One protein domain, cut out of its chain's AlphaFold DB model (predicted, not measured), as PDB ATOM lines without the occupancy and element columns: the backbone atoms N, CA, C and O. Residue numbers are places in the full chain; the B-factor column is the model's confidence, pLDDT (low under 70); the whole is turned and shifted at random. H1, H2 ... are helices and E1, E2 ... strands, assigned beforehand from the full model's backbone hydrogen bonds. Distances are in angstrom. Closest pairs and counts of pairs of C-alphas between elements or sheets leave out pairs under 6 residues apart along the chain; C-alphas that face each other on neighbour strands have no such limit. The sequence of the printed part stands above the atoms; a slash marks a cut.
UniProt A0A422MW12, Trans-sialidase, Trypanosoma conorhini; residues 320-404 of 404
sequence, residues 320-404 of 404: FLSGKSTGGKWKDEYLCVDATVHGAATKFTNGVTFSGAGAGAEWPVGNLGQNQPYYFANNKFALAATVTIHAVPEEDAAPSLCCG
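What this domain is: This is residues 320 to 404 of the 404 residues of the protein "Trans-sialidase" of Trypanosoma conorhini (UniProt A0A422MW12). A four-stranded sheet, strongly twisted and curled, fills one side of the domain; the hairpin of its two longest strands, E3 and E4, bends sharply, and the turn between them comes back near the first strand, E1. Away from the sheet, near one end of the long axis, is the short helix H1, and from it the last stretch with no named element, residues 379 to 404, runs out along the long axis and then folds back. The printed part has 85 residues, 36 of them in named elements, under half; along it come four strands and then one helix, E1 E2 E3 E4 H1. The sheet's order is E1, E2, E3, E4, antiparallel throughout, and the class is mostly strand. The whole is compact, with a radius of gyration of the C-alphas of 13.6 A and spans of 39 by 27 by 21 A.

Where its parts are: The first strand, E1, takes residues 321 to 326 and is 12.4 A from first to last C-alpha; it begins at C-alpha 321, at (133.895, 134.533, 127.250). E2 follows with residues 329 to 332. E3 takes residues 339 to 348, 15.3 A from first to last C-alpha, and bends by 119 degrees at residue 343. E4, residues 351 to 362, is the longest strand by residues; it bends by 144 degrees at residue 356, and its first and last C-alphas are 13.8 A apart. It ends at C-alpha 362, at (144.338, 130.343, 129.214). The helix H1 takes residues 375 to 378 and ends at C-alpha 378, at (150.817, 141.019, 118.694).

How they stand to each other: The strands E1, E2, E3 and E4 form a meander, each the antiparallel neighbour of the one before. E1 and E2 are a hairpin, with 136 degrees between their N-to-C directions; N 331 and O 324 are within hydrogen-bond range at 2.8 A. E2 and E3 are a hairpin too, with N 330 and O 339 at 2.9 A. Their pairing takes residues 339 to 340 of E3, while E3 pairs with E4 over its residues 340 to 348, a staggered pairing. The hairpin of E3 and E4 has N 340 and O 362 within hydrogen-bond range at 2.8 A on one side of the bends, and N 346 and O 353 at 2.9 A on the other. E1 and E4 are the edge strands; their closest C-alphas, those of Ser 322 and Gly 351, are 4.6 A apart. The closest C-alphas of E1 and E3, those of Gly 323 and Phe 348, are 6.4 A apart. H1 is not on the sheet, and it is apart from E1, E2 and E3. With four residues H1 is too short for a pair of O i and N i+4 inside it; its one pair of O i and N i+3 is within range.

The domain as a whole: The two C-alphas farthest apart are those of Gln 370 and Val 392, 40.7 A. The printed part has no cut and ends at residue 404, the chain's last residue. The links E1 to E2 and E3 to E4 are tight, E2 to E3 is short, and E4 to H1 is long, with 12 residues. Residues 379 to 404, 26 residues with no named element, have their C-alphas 8 to 22 A from the mean of all C-alphas. The mean pLDDT of the printed part is 87.9; the model's confidence is under 70 at residues 395 to 399 and at residue 404.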
ATOM      1  N   PHE A 320     134.293 136.519 123.020       95.94
ATOM      2  CA  PHE A 320     133.583 136.887 124.238       95.94
ATOM      3  C   PHE A 320     133.363 135.656 125.121       95.94
ATOM      4  O   PHE A 320     132.588 134.768 124.783       95.94
ATOM      5  N   LEU A 321     134.040 135.607 126.268       95.12
ATOM      6  CA  LEU A 321     133.895 134.533 127.250       95.12
ATOM      7  C   LEU A 321     132.850 134.925 128.303       95.12
ATOM      8  O   LEU A 321     132.975 135.971 128.940       95.12
ATOM      9  N   SER A 322     131.820 134.095 128.500       93.06
ATOM     10  CA  SER A 322     130.765 134.368 129.490       93.06
ATOM     11  C   SER A 322     130.234 133.105 130.180       93.06
ATOM     12  O   SER A 322     130.999 132.389 130.813       93.06
ATOM     13  N   GLY A 323     128.936 132.815 130.134       86.38
ATOM     14  CA  GLY A 323     128.330 131.737 130.916       86.38
ATOM     15  C   GLY A 323     128.537 130.327 130.358       86.38
ATOM     16  O   GLY A 323     128.183 129.352 131.026       86.38
ATOM     17  N   LYS A 324     129.045 130.158 129.131       89.12
ATOM     18  CA  LYS A 324     129.204 128.826 128.525       89.12
ATOM     19  C   LYS A 324     130.526 128.166 128.927       89.12
ATOM     20  O   LYS A 324     131.608 128.666 128.644       89.12
ATOM     21  N   SER A 325     130.444 126.981 129.527       85.62
ATOM     22  CA  SER A 325     131.604 126.132 129.811       85.62
ATOM     23  C   SER A 325     131.236 124.651 129.749       85.62
ATOM     24  O   SER A 325     130.143 124.256 130.162       85.62
ATOM     25  N   THR A 326     132.139 123.833 129.205       86.50
ATOM     26  CA  THR A 326     131.967 122.377 129.041       86.50
ATOM     27  C   THR A 326     133.327 121.691 128.979       86.50
ATOM     28  O   THR A 326     134.195 122.151 128.241       86.50
ATOM     29  N   GLY A 327     133.506 120.578 129.700       84.69
ATOM     30  CA  GLY A 327     134.682 119.706 129.552       84.69
ATOM     31  C   GLY A 327     136.031 120.397 129.794       84.69
ATOM     32  O   GLY A 327     136.966 120.177 129.035       84.69
ATOM     33  N   GLY A 328     136.119 121.283 130.794       89.62
ATOM     34  CA  GLY A 328     137.350 122.039 131.078       89.62
ATOM     35  C   GLY A 328     137.642 123.178 130.092       89.62
ATOM     36  O   GLY A 328     138.740 123.724 130.090       89.62
ATOM     37  N   LYS A 329     136.674 123.555 129.248       93.50
ATOM     38  CA  LYS A 329     136.768 124.711 128.351       93.50
ATOM     39  C   LYS A 329     135.799 125.810 128.768       93.50
ATOM     40  O   LYS A 329     134.633 125.529 129.059       93.50
ATOM     41  N   TRP A 330     136.276 127.051 128.745       95.25
ATOM     42  CA  TRP A 330     135.441 128.246 128.778       95.25
ATOM     43  C   TRP A 330     135.134 128.622 127.331       95.25
ATOM     44  O   TRP A 330     136.032 128.975 126.571       95.25
ATOM     45  N   LYS A 331     133.874 128.441 126.932       95.19
ATOM     46  CA  LYS A 331     133.462 128.546 125.538       95.19
ATOM     47  C   LYS A 331     133.359 129.999 125.104       95.19
ATOM     48  O   LYS A 331     132.777 130.818 125.817       95.19
ATOM     49  N   ASP A 332     133.868 130.278 123.913       96.62
ATOM     50  CA  ASP A 332     133.657 131.563 123.259       96.62
ATOM     51  C   ASP A 332     132.237 131.654 122.705       96.62
ATOM     52  O   ASP A 332     131.760 130.787 121.971       96.62
ATOM     53  N   GLU A 333     131.539 132.722 123.076       95.56
ATOM     54  CA  GLU A 333     130.169 132.985 122.650       95.56
ATOM     55  C   GLU A 333     130.087 133.280 121.141       95.56
ATOM     56  O   GLU A 333     129.032 133.053 120.545       95.56
ATOM     57  N   TYR A 334     131.196 133.699 120.515       96.62
ATOM     58  CA  TYR A 334     131.337 133.811 119.058       96.62
ATOM     59  C   TYR A 334     131.789 132.510 118.377       96.62
ATOM     60  O   TYR A 334     131.895 132.482 117.155       96.62
ATOM     61  N   LEU A 335     131.986 131.409 119.112       96.19
ATOM     62  CA  LEU A 335     132.331 130.094 118.554       96.19
ATOM     63  C   LEU A 335     133.682 130.059 117.807       96.19
ATOM     64  O   LEU A 335     133.878 129.187 116.962       96.19
ATOM     65  N   CYS A 336     134.604 130.991 118.067       95.69
ATOM     66  CA  CYS A 336     135.883 131.065 117.358       95.69
ATOM     67  C   CYS A 336     136.991 130.317 118.102       95.69
ATOM     68  O   CYS A 336     137.521 129.331 117.595       95.69
ATOM     69  N   VAL A 337     137.351 130.776 119.302       95.62
ATOM     70  CA  VAL A 337     138.468 130.209 120.074       95.62
ATOM     71  C   VAL A 337     138.042 130.038 121.519       95.62
ATOM     72  O   VAL A 337     137.788 131.021 122.198       95.62
ATOM     73  N   ASP A 338     138.016 128.810 122.025       95.31
ATOM     74  CA  ASP A 338     137.721 128.550 123.436       95.31
ATOM     75  C   ASP A 338     138.948 128.779 124.332       95.31
ATOM     76  O   ASP A 338     140.087 128.540 123.926       95.31
ATOM     77  N   ALA A 339     138.719 129.157 125.591       95.19
ATOM     78  CA  ALA A 339     139.759 129.171 126.617       95.19
ATOM     79  C   ALA A 339     139.873 127.801 127.306       95.19
ATOM     80  O   ALA A 339     138.876 127.102 127.526       95.19
ATOM     81  N   THR A 340     141.085 127.418 127.695       94.50
ATOM     82  CA  THR A 340     141.339 126.236 128.527       94.50
ATOM     83  C   THR A 340     141.270 126.624 129.992       94.50
ATOM     84  O   THR A 340     141.931 127.564 130.405       94.50
ATOM     85  N   VAL A 341     140.467 125.911 130.777       93.75
ATOM     86  CA  VAL A 341     140.354 126.125 132.222       93.75
ATOM     87  C   VAL A 341     141.284 125.161 132.952       93.75
ATOM     88  O   VAL A 341     141.269 123.958 132.695       93.75
ATOM     89  N   HIS A 342     142.060 125.696 133.889       92.12
ATOM     90  CA  HIS A 342     143.003 124.964 134.726       92.12
ATOM     91  C   HIS A 342     142.579 125.018 136.195       92.12
ATOM     92  O   HIS A 342     141.968 125.991 136.645       92.12
ATOM     93  N   GLY A 343     142.941 123.981 136.951       89.75
ATOM     94  CA  GLY A 343     142.675 123.896 138.388       89.75
ATOM     95  C   GLY A 343     141.187 123.796 138.740       89.75
ATOM     96  O   GLY A 343     140.357 123.385 137.925       89.75
ATOM     97  N   ALA A 344     140.849 124.133 139.988       86.75
ATOM     98  CA  ALA A 344     139.471 124.075 140.457       86.75
ATOM     99  C   ALA A 344     138.692 125.312 139.992       86.75
ATOM    100  O   ALA A 344     138.997 126.449 140.360       86.75
ATOM    101  N   ALA A 345     137.654 125.059 139.202       89.44
ATOM    102  CA  ALA A 345     136.801 126.070 138.611       89.44
ATOM    103  C   ALA A 345     135.330 125.706 138.814       89.44
ATOM    104  O   ALA A 345     134.909 124.585 138.524       89.44
ATOM    105  N   THR A 346     134.538 126.664 139.285       86.88
ATOM    106  CA  THR A 346     133.084 126.519 139.400       86.88
ATOM    107  C   THR A 346     132.393 127.451 138.418       86.88
ATOM    108  O   THR A 346     132.771 128.611 138.242       86.88
ATOM    109  N   LYS A 347     131.392 126.912 137.719       82.94
ATOM    110  CA  LYS A 347     130.616 127.665 136.736       82.94
ATOM    111  C   LYS A 347     129.796 128.742 137.438       82.94
ATOM    112  O   LYS A 347     129.142 128.467 138.440       82.94
ATOM    113  N   PHE A 348     129.781 129.931 136.855       78.88
ATOM    114  CA  PHE A 348     128.935 131.039 137.268       78.88
ATOM    115  C   PHE A 348     128.067 131.502 136.088       78.88
ATOM    116  O   PHE A 348     128.351 131.170 134.937       78.88
ATOM    117  N   THR A 349     126.986 132.241 136.351       82.50
ATOM    118  CA  THR A 349     125.997 132.611 135.317       82.50
ATOM    119  C   THR A 349     126.627 133.327 134.120       82.50
ATOM    120  O   THR A 349     126.260 133.050 132.982       82.50
ATOM    121  N   ASN A 350     127.605 134.198 134.375       84.44
ATOM    122  CA  ASN A 350     128.280 135.023 133.374       84.44
ATOM    123  C   ASN A 350     129.804 134.825 133.341       84.44
ATOM    124  O   ASN A 350     130.515 135.681 132.817       84.44
ATOM    125  N   GLY A 351     130.312 133.728 133.907       89.25
ATOM    126  CA  GLY A 351     131.747 133.469 133.945       89.25
ATOM    127  C   GLY A 351     132.133 132.246 134.767       89.25
ATOM    128  O   GLY A 351     131.381 131.278 134.885       89.25
ATOM    129  N   VAL A 352     133.331 132.294 135.340       90.25
ATOM    130  CA  VAL A 352     133.927 131.195 136.103       90.25
ATOM    131  C   VAL A 352     134.545 131.744 137.384       90.25
ATOM    132  O   VAL A 352     135.156 132.809 137.375       90.25
ATOM    133  N   THR A 353     134.388 131.014 138.488       91.38
ATOM    134  CA  THR A 353     135.109 131.276 139.740       91.38
ATOM    135  C   THR A 353     136.259 130.286 139.867       91.38
ATOM    136  O   THR A 353     136.026 129.075 139.888       91.38
ATOM    137  N   PHE A 354     137.487 130.795 139.951       91.94
ATOM    138  CA  PHE A 354     138.701 129.994 140.126       91.94
ATOM    139  C   PHE A 354     139.086 129.911 141.603       91.94
ATOM    140  O   PHE A 354     138.930 130.878 142.349       91.94
ATOM    141  N   SER A 355     139.591 128.755 142.026       90.75
ATOM    142  CA  SER A 355     140.025 128.521 143.404       90.75
ATOM    143  C   SER A 355     141.240 127.598 143.460       90.75
ATOM    144  O   SER A 355     141.320 126.623 142.717       90.75
ATOM    145  N   GLY A 356     142.168 127.893 144.371       87.88
ATOM    146  CA  GLY A 356     143.405 127.130 144.543       87.88
ATOM    147  C   GLY A 356     144.554 127.594 143.644       87.88
ATOM    148  O   GLY A 356     144.375 128.345 142.686       87.88
ATOM    149  N   ALA A 357     145.763 127.149 143.989       86.44
ATOM    150  CA  ALA A 357     146.980 127.497 143.267       86.44
ATOM    151  C   ALA A 357     146.938 126.981 141.817       86.44
ATOM    152  O   ALA A 357     146.567 125.833 141.568       86.44
ATOM    153  N   GLY A 358     147.325 127.833 140.863       85.88
ATOM    154  CA  GLY A 358     147.353 127.501 139.432       85.88
ATOM    155  C   GLY A 358     145.979 127.406 138.757       85.88
ATOM    156  O   GLY A 358     145.906 127.003 137.598       85.88
ATOM    157  N   ALA A 359     144.890 127.757 139.452       92.06
ATOM    158  CA  ALA A 359     143.568 127.814 138.844       92.06
ATOM    159  C   ALA A 359     143.393 129.093 138.015       92.06
ATOM    160  O   ALA A 359     143.736 130.187 138.457       92.06
ATOM    161  N   GLY A 360     142.833 128.957 136.818       93.31
ATOM    162  CA  GLY A 360     142.669 130.074 135.893       93.31
ATOM    163  C   GLY A 360     142.167 129.625 134.531       93.31
ATOM    164  O   GLY A 360     141.759 128.475 134.352       93.31
ATOM    165  N   ALA A 361     142.207 130.535 133.562       94.00
ATOM    166  CA  ALA A 361     141.919 130.221 132.172       94.00
ATOM    167  C   ALA A 361     143.007 130.772 131.248       94.00
ATOM    168  O   ALA A 361     143.409 131.926 131.381       94.00
ATOM    169  N   GLU A 362     143.440 129.953 130.296       93.94
ATOM    170  CA  GLU A 362     144.338 130.343 129.214       93.94
ATOM    171  C   GLU A 362     143.526 130.488 127.926       93.94
ATOM    172  O   GLU A 362     142.912 129.528 127.454       93.94
ATOM    173  N   TRP A 363     143.520 131.690 127.351       94.31
ATOM    174  CA  TRP A 363     142.884 131.955 126.064       94.31
ATOM    175  C   TRP A 363     143.970 132.127 124.997       94.31
ATOM    176  O   TRP A 363     144.697 133.123 125.031       94.31
ATOM    177  N   PRO A 364     144.166 131.145 124.102       91.88
ATOM    178  CA  PRO A 364     145.413 131.053 123.357       91.88
ATOM    179  C   PRO A 364     145.508 132.082 122.225       91.88
ATOM    180  O   PRO A 364     144.559 132.303 121.475       91.88
ATOM    181  N   VAL A 365     146.704 132.665 122.076       88.56
ATOM    182  CA  VAL A 365     147.065 133.582 120.981       88.56
ATOM    183  C   VAL A 365     148.021 132.903 119.994       88.56
ATOM    184  O   VAL A 365     147.652 132.670 118.845       88.56
ATOM    185  N   GLY A 366     149.236 132.554 120.441       79.62
ATOM    186  CA  GLY A 366     150.281 131.938 119.605       79.62
ATOM    187  C   GLY A 366     150.363 130.407 119.678       79.62
ATOM    188  O   GLY A 366     150.922 129.781 118.783       79.62
ATOM    189  N   ASN A 367     149.766 129.791 120.702       74.44
ATOM    190  CA  ASN A 367     149.888 128.352 120.987       74.44
ATOM    191  C   ASN A 367     148.904 127.463 120.197       74.44
ATOM    192  O   ASN A 367     148.761 126.284 120.502       74.44
ATOM    193  N   LEU A 368     148.220 128.003 119.184       79.38
ATOM    194  CA  LEU A 368     147.253 127.258 118.359       79.38
ATOM    195  C   LEU A 368     147.893 126.504 117.176       79.38
ATOM    196  O   LEU A 368     147.191 125.917 116.356       79.38
ATOM    197  N   GLY A 369     149.226 126.495 117.081       87.69
ATOM    198  CA  GLY A 369     149.950 125.794 116.020       87.69
ATOM    199  C   GLY A 369     149.852 126.522 114.679       87.69
ATOM    200  O   GLY A 369     150.188 127.709 114.596       87.69
ATOM    201  N   GLN A 370     149.406 125.809 113.636       93.12
ATOM    202  CA  GLN A 370     149.340 126.316 112.261       93.12
ATOM    203  C   GLN A 370     148.487 127.578 112.148       93.12
ATOM    204  O   GLN A 370     148.913 128.541 111.514       93.12
ATOM    205  N   ASN A 371     147.285 127.580 112.727       95.25
ATOM    206  CA  ASN A 371     146.301 128.643 112.535       95.25
ATOM    207  C   ASN A 371     146.152 129.455 113.821       95.25
ATOM    208  O   ASN A 371     145.880 128.906 114.882       95.25
ATOM    209  N   GLN A 372     146.326 130.771 113.729       95.12
ATOM    210  CA  GLN A 372     146.377 131.697 114.860       95.12
ATOM    211  C   GLN A 372     145.335 132.819 114.691       95.12
ATOM    212  O   GLN A 372     145.698 133.942 114.334       95.12
ATOM    213  N   PRO A 373     144.034 132.556 114.946       95.06
ATOM    214  CA  PRO A 373     142.956 133.547 114.829       95.06
ATOM    215  C   PRO A 373     143.215 134.867 115.564       95.06
ATOM    216  O   PRO A 373     142.752 135.917 115.126       95.06
ATOM    217  N   TYR A 374     143.971 134.827 116.666       94.81
ATOM    218  CA  TYR A 374     144.267 135.990 117.504       94.81
ATOM    219  C   TYR A 374     145.637 136.624 117.254       94.81
ATOM    220  O   TYR A 374     146.092 137.433 118.060       94.81
ATOM    221  N   TYR A 375     146.282 136.342 116.115       93.75
ATOM    222  CA  TYR A 375     147.586 136.929 115.780       93.75
ATOM    223  C   TYR A 375     147.608 138.469 115.872       93.75
ATOM    224  O   TYR A 375     148.642 139.049 116.217       93.75
ATOM    225  N   PHE A 376     146.472 139.146 115.644       92.88
ATOM    226  CA  PHE A 376     146.339 140.602 115.795       92.88
ATOM    227  C   PHE A 376     146.756 141.129 117.180       92.88
ATOM    228  O   PHE A 376     147.153 142.294 117.281       92.88
ATOM    229  N   ALA A 377     146.702 140.301 118.232       93.12
ATOM    230  CA  ALA A 377     147.078 140.690 119.590       93.12
ATOM    231  C   ALA A 377     148.564 141.067 119.710       93.12
ATOM    232  O   ALA A 377     148.916 141.878 120.561       93.12
ATOM    233  N   ASN A 378     149.415 140.594 118.792       90.56
ATOM    234  CA  ASN A 378     150.817 141.019 118.694       90.56
ATOM    235  C   ASN A 378     150.985 142.479 118.233       90.56
ATOM    236  O   ASN A 378     152.064 143.046 118.369       90.56
ATOM    237  N   ASN A 379     149.938 143.086 117.663       88.56
ATOM    238  CA  ASN A 379     149.969 144.460 117.164       88.56
ATOM    239  C   ASN A 379     149.182 145.405 118.075       88.56
ATOM    240  O   ASN A 379     149.714 146.396 118.573       88.56
ATOM    241  N   LYS A 380     147.883 145.137 118.251       90.00
ATOM    242  CA  LYS A 380     146.982 145.981 119.039       90.00
ATOM    243  C   LYS A 380     145.751 145.191 119.458       90.00
ATOM    244  O   LYS A 380     145.037 144.660 118.612       90.00
ATOM    245  N   PHE A 381     145.454 145.201 120.751       93.25
ATOM    246  CA  PHE A 381     144.239 144.612 121.301       93.25
ATOM    247  C   PHE A 381     143.741 145.409 122.507       93.25
ATOM    248  O   PHE A 381     144.437 146.274 123.039       93.25
ATOM    249  N   ALA A 382     142.516 145.106 122.922       93.38
ATOM    250  CA  ALA A 382     141.975 145.486 124.215       93.38
ATOM    251  C   ALA A 382     141.338 144.239 124.833       93.38
ATOM    252  O   ALA A 382     140.597 143.530 124.154       93.38
ATOM    253  N   LEU A 383     141.639 143.981 126.103       93.88
ATOM    254  CA  LEU A 383     141.043 142.902 126.885       93.88
ATOM    255  C   LEU A 383     140.272 143.527 128.047       93.88
ATOM    256  O   LEU A 383     140.796 144.397 128.741       93.88
ATOM    257  N   ALA A 384     139.028 143.101 128.245       91.19
ATOM    258  CA  ALA A 384     138.162 143.598 129.306       91.19
ATOM    259  C   ALA A 384     137.564 142.423 130.082       91.19
ATOM    260  O   ALA A 384     137.141 141.435 129.486       91.19
ATOM    261  N   ALA A 385     137.508 142.549 131.408       91.81
ATOM    262  CA  ALA A 385     136.913 141.560 132.295       91.81
ATOM    263  C   ALA A 385     136.259 142.244 133.502       91.81
ATOM    264  O   ALA A 385     136.698 143.305 133.945       91.81
ATOM    265  N   THR A 386     135.221 141.615 134.053       89.00
ATOM    266  CA  THR A 386     134.704 141.950 135.386       89.00
ATOM    267  C   THR A 386     135.275 140.947 136.375       89.00
ATOM    268  O   THR A 386     135.067 139.748 136.214       89.00
ATOM    269  N   VAL A 387     135.984 141.433 137.394       89.69
ATOM    270  CA  VAL A 387     136.654 140.586 138.389       89.69
ATOM    271  C   VAL A 387     136.043 140.836 139.762       89.69
ATOM    272  O   VAL A 387     135.819 141.981 140.151       89.69
ATOM    273  N   THR A 388     135.777 139.756 140.495       88.94
ATOM    274  CA  THR A 388     135.428 139.800 141.919       88.94
ATOM    275  C   THR A 388     136.486 139.024 142.689       88.94
ATOM    276  O   THR A 388     136.761 137.870 142.371       88.94
ATOM    277  N   ILE A 389     137.095 139.659 143.689       88.94
ATOM    278  CA  ILE A 389     138.084 139.022 144.559       88.94
ATOM    279  C   ILE A 389     137.337 138.447 145.763       88.94
ATOM    280  O   ILE A 389     136.801 139.195 146.579       88.94
ATOM    281  N   HIS A 390     137.261 137.118 145.847       87.12
ATOM    282  CA  HIS A 390     136.491 136.420 146.885       87.12
ATOM    283  C   HIS A 390     137.233 136.274 148.220       87.12
ATOM    284  O   HIS A 390     136.591 136.122 149.257       87.12
ATOM    285  N   ALA A 391     138.564 136.315 148.201       86.62
ATOM    286  CA  ALA A 391     139.411 136.218 149.383       86.62
ATOM    287  C   ALA A 391     140.609 137.159 149.237       86.62
ATOM    288  O   ALA A 391     141.089 137.381 148.125       86.62
ATOM    289  N   VAL A 392     141.080 137.715 150.354       85.94
ATOM    290  CA  VAL A 392     142.275 138.569 150.373       85.94
ATOM    291  C   VAL A 392     143.491 137.707 150.001       85.94
ATOM    292  O   VAL A 392     143.706 136.694 150.667       85.94
ATOM    293  N   PRO A 393     144.255 138.054 148.948       79.00
ATOM    294  CA  PRO A 393     145.445 137.300 148.576       79.00
ATOM    295  C   PRO A 393     146.572 137.528 149.588       79.00
ATOM    296  O   PRO A 393     146.721 138.624 150.130       79.00
ATOM    297  N   GLU A 394     147.388 136.500 149.810       79.88
ATOM    298  CA  GLU A 394     148.716 136.672 150.409       79.88
ATOM    299  C   GLU A 394     149.624 137.411 149.399       79.88
ATOM    300  O   GLU A 394     149.380 137.323 148.194       79.88
ATOM    301  N   GLU A 395     150.625 138.173 149.866       67.69
ATOM    302  CA  GLU A 395     151.375 139.182 149.074       67.69
ATOM    303  C   GLU A 395     151.879 138.695 147.695       67.69
ATOM    304  O   GLU A 395     151.844 139.467 146.736       67.69
ATOM    305  N   ASP A 396     152.243 137.415 147.561       66.19
ATOM    306  CA  ASP A 396     152.774 136.812 146.326       66.19
ATOM    307  C   ASP A 396     151.731 136.032 145.486       66.19
ATOM    308  O   ASP A 396     152.068 135.423 144.471       66.19
ATOM    309  N   ALA A 397     150.453 136.026 145.889       65.94
ATOM    310  CA  ALA A 397     149.385 135.198 145.309       65.94
ATOM    311  C   ALA A 397     148.217 136.014 144.710       65.94
ATOM    312  O   ALA A 397     147.078 135.542 144.646       65.94
ATOM    313  N   ALA A 398     148.474 137.254 144.289       68.88
ATOM    314  CA  ALA A 398     147.439 138.144 143.767       68.88
ATOM    315  C   ALA A 398     146.829 137.643 142.432       68.88
ATOM    316  O   ALA A 398     147.565 137.213 141.539       68.88
ATOM    317  N   PRO A 399     145.495 137.748 142.242       69.12
ATOM    318  CA  PRO A 399     144.861 137.489 140.952       69.12
ATOM    319  C   PRO A 399     145.394 138.437 139.874       69.12
ATOM    320  O   PRO A 399     145.511 139.641 140.107       69.12
ATOM    321  N   SER A 400     145.657 137.917 138.678       76.62
ATOM    322  CA  SER A 400     146.153 138.707 137.552       76.62
ATOM    323  C   SER A 400     145.356 138.442 136.273       76.62
ATOM    324  O   SER A 400     144.779 137.372 136.078       76.62
ATOM    325  N   LEU A 401     145.302 139.455 135.407       82.56
ATOM    326  CA  LEU A 401     144.807 139.363 134.036       82.56
ATOM    327  C   LEU A 401     145.906 139.925 133.136       82.56
ATOM    328  O   LEU A 401     146.102 141.138 133.088       82.56
ATOM    329  N   CYS A 402     146.636 139.045 132.460       76.06
ATOM    330  CA  CYS A 402     147.837 139.411 131.717       76.06
ATOM    331  C   CYS A 402     147.866 138.729 130.346       76.06
ATOM    332  O   CYS A 402     147.289 137.660 130.161       76.06
ATOM    333  N   CYS A 403     148.579 139.346 129.404       73.88
ATOM    334  CA  CYS A 403     149.090 138.654 128.226       73.88
ATOM    335  C   CYS A 403     150.469 138.102 128.603       73.88
ATOM    336  O   CYS A 403     151.336 138.889 128.994       73.88
ATOM    337  N   GLY A 404     150.609 136.776 128.577       58.84
ATOM    338  CA  GLY A 404     151.836 136.055 128.926       58.84
ATOM    339  C   GLY A 404     152.730 135.780 127.733       58.84
ATOM    340  O   GLY A 404     152.191 135.734 126.602       58.84
TER     341      GLY A 404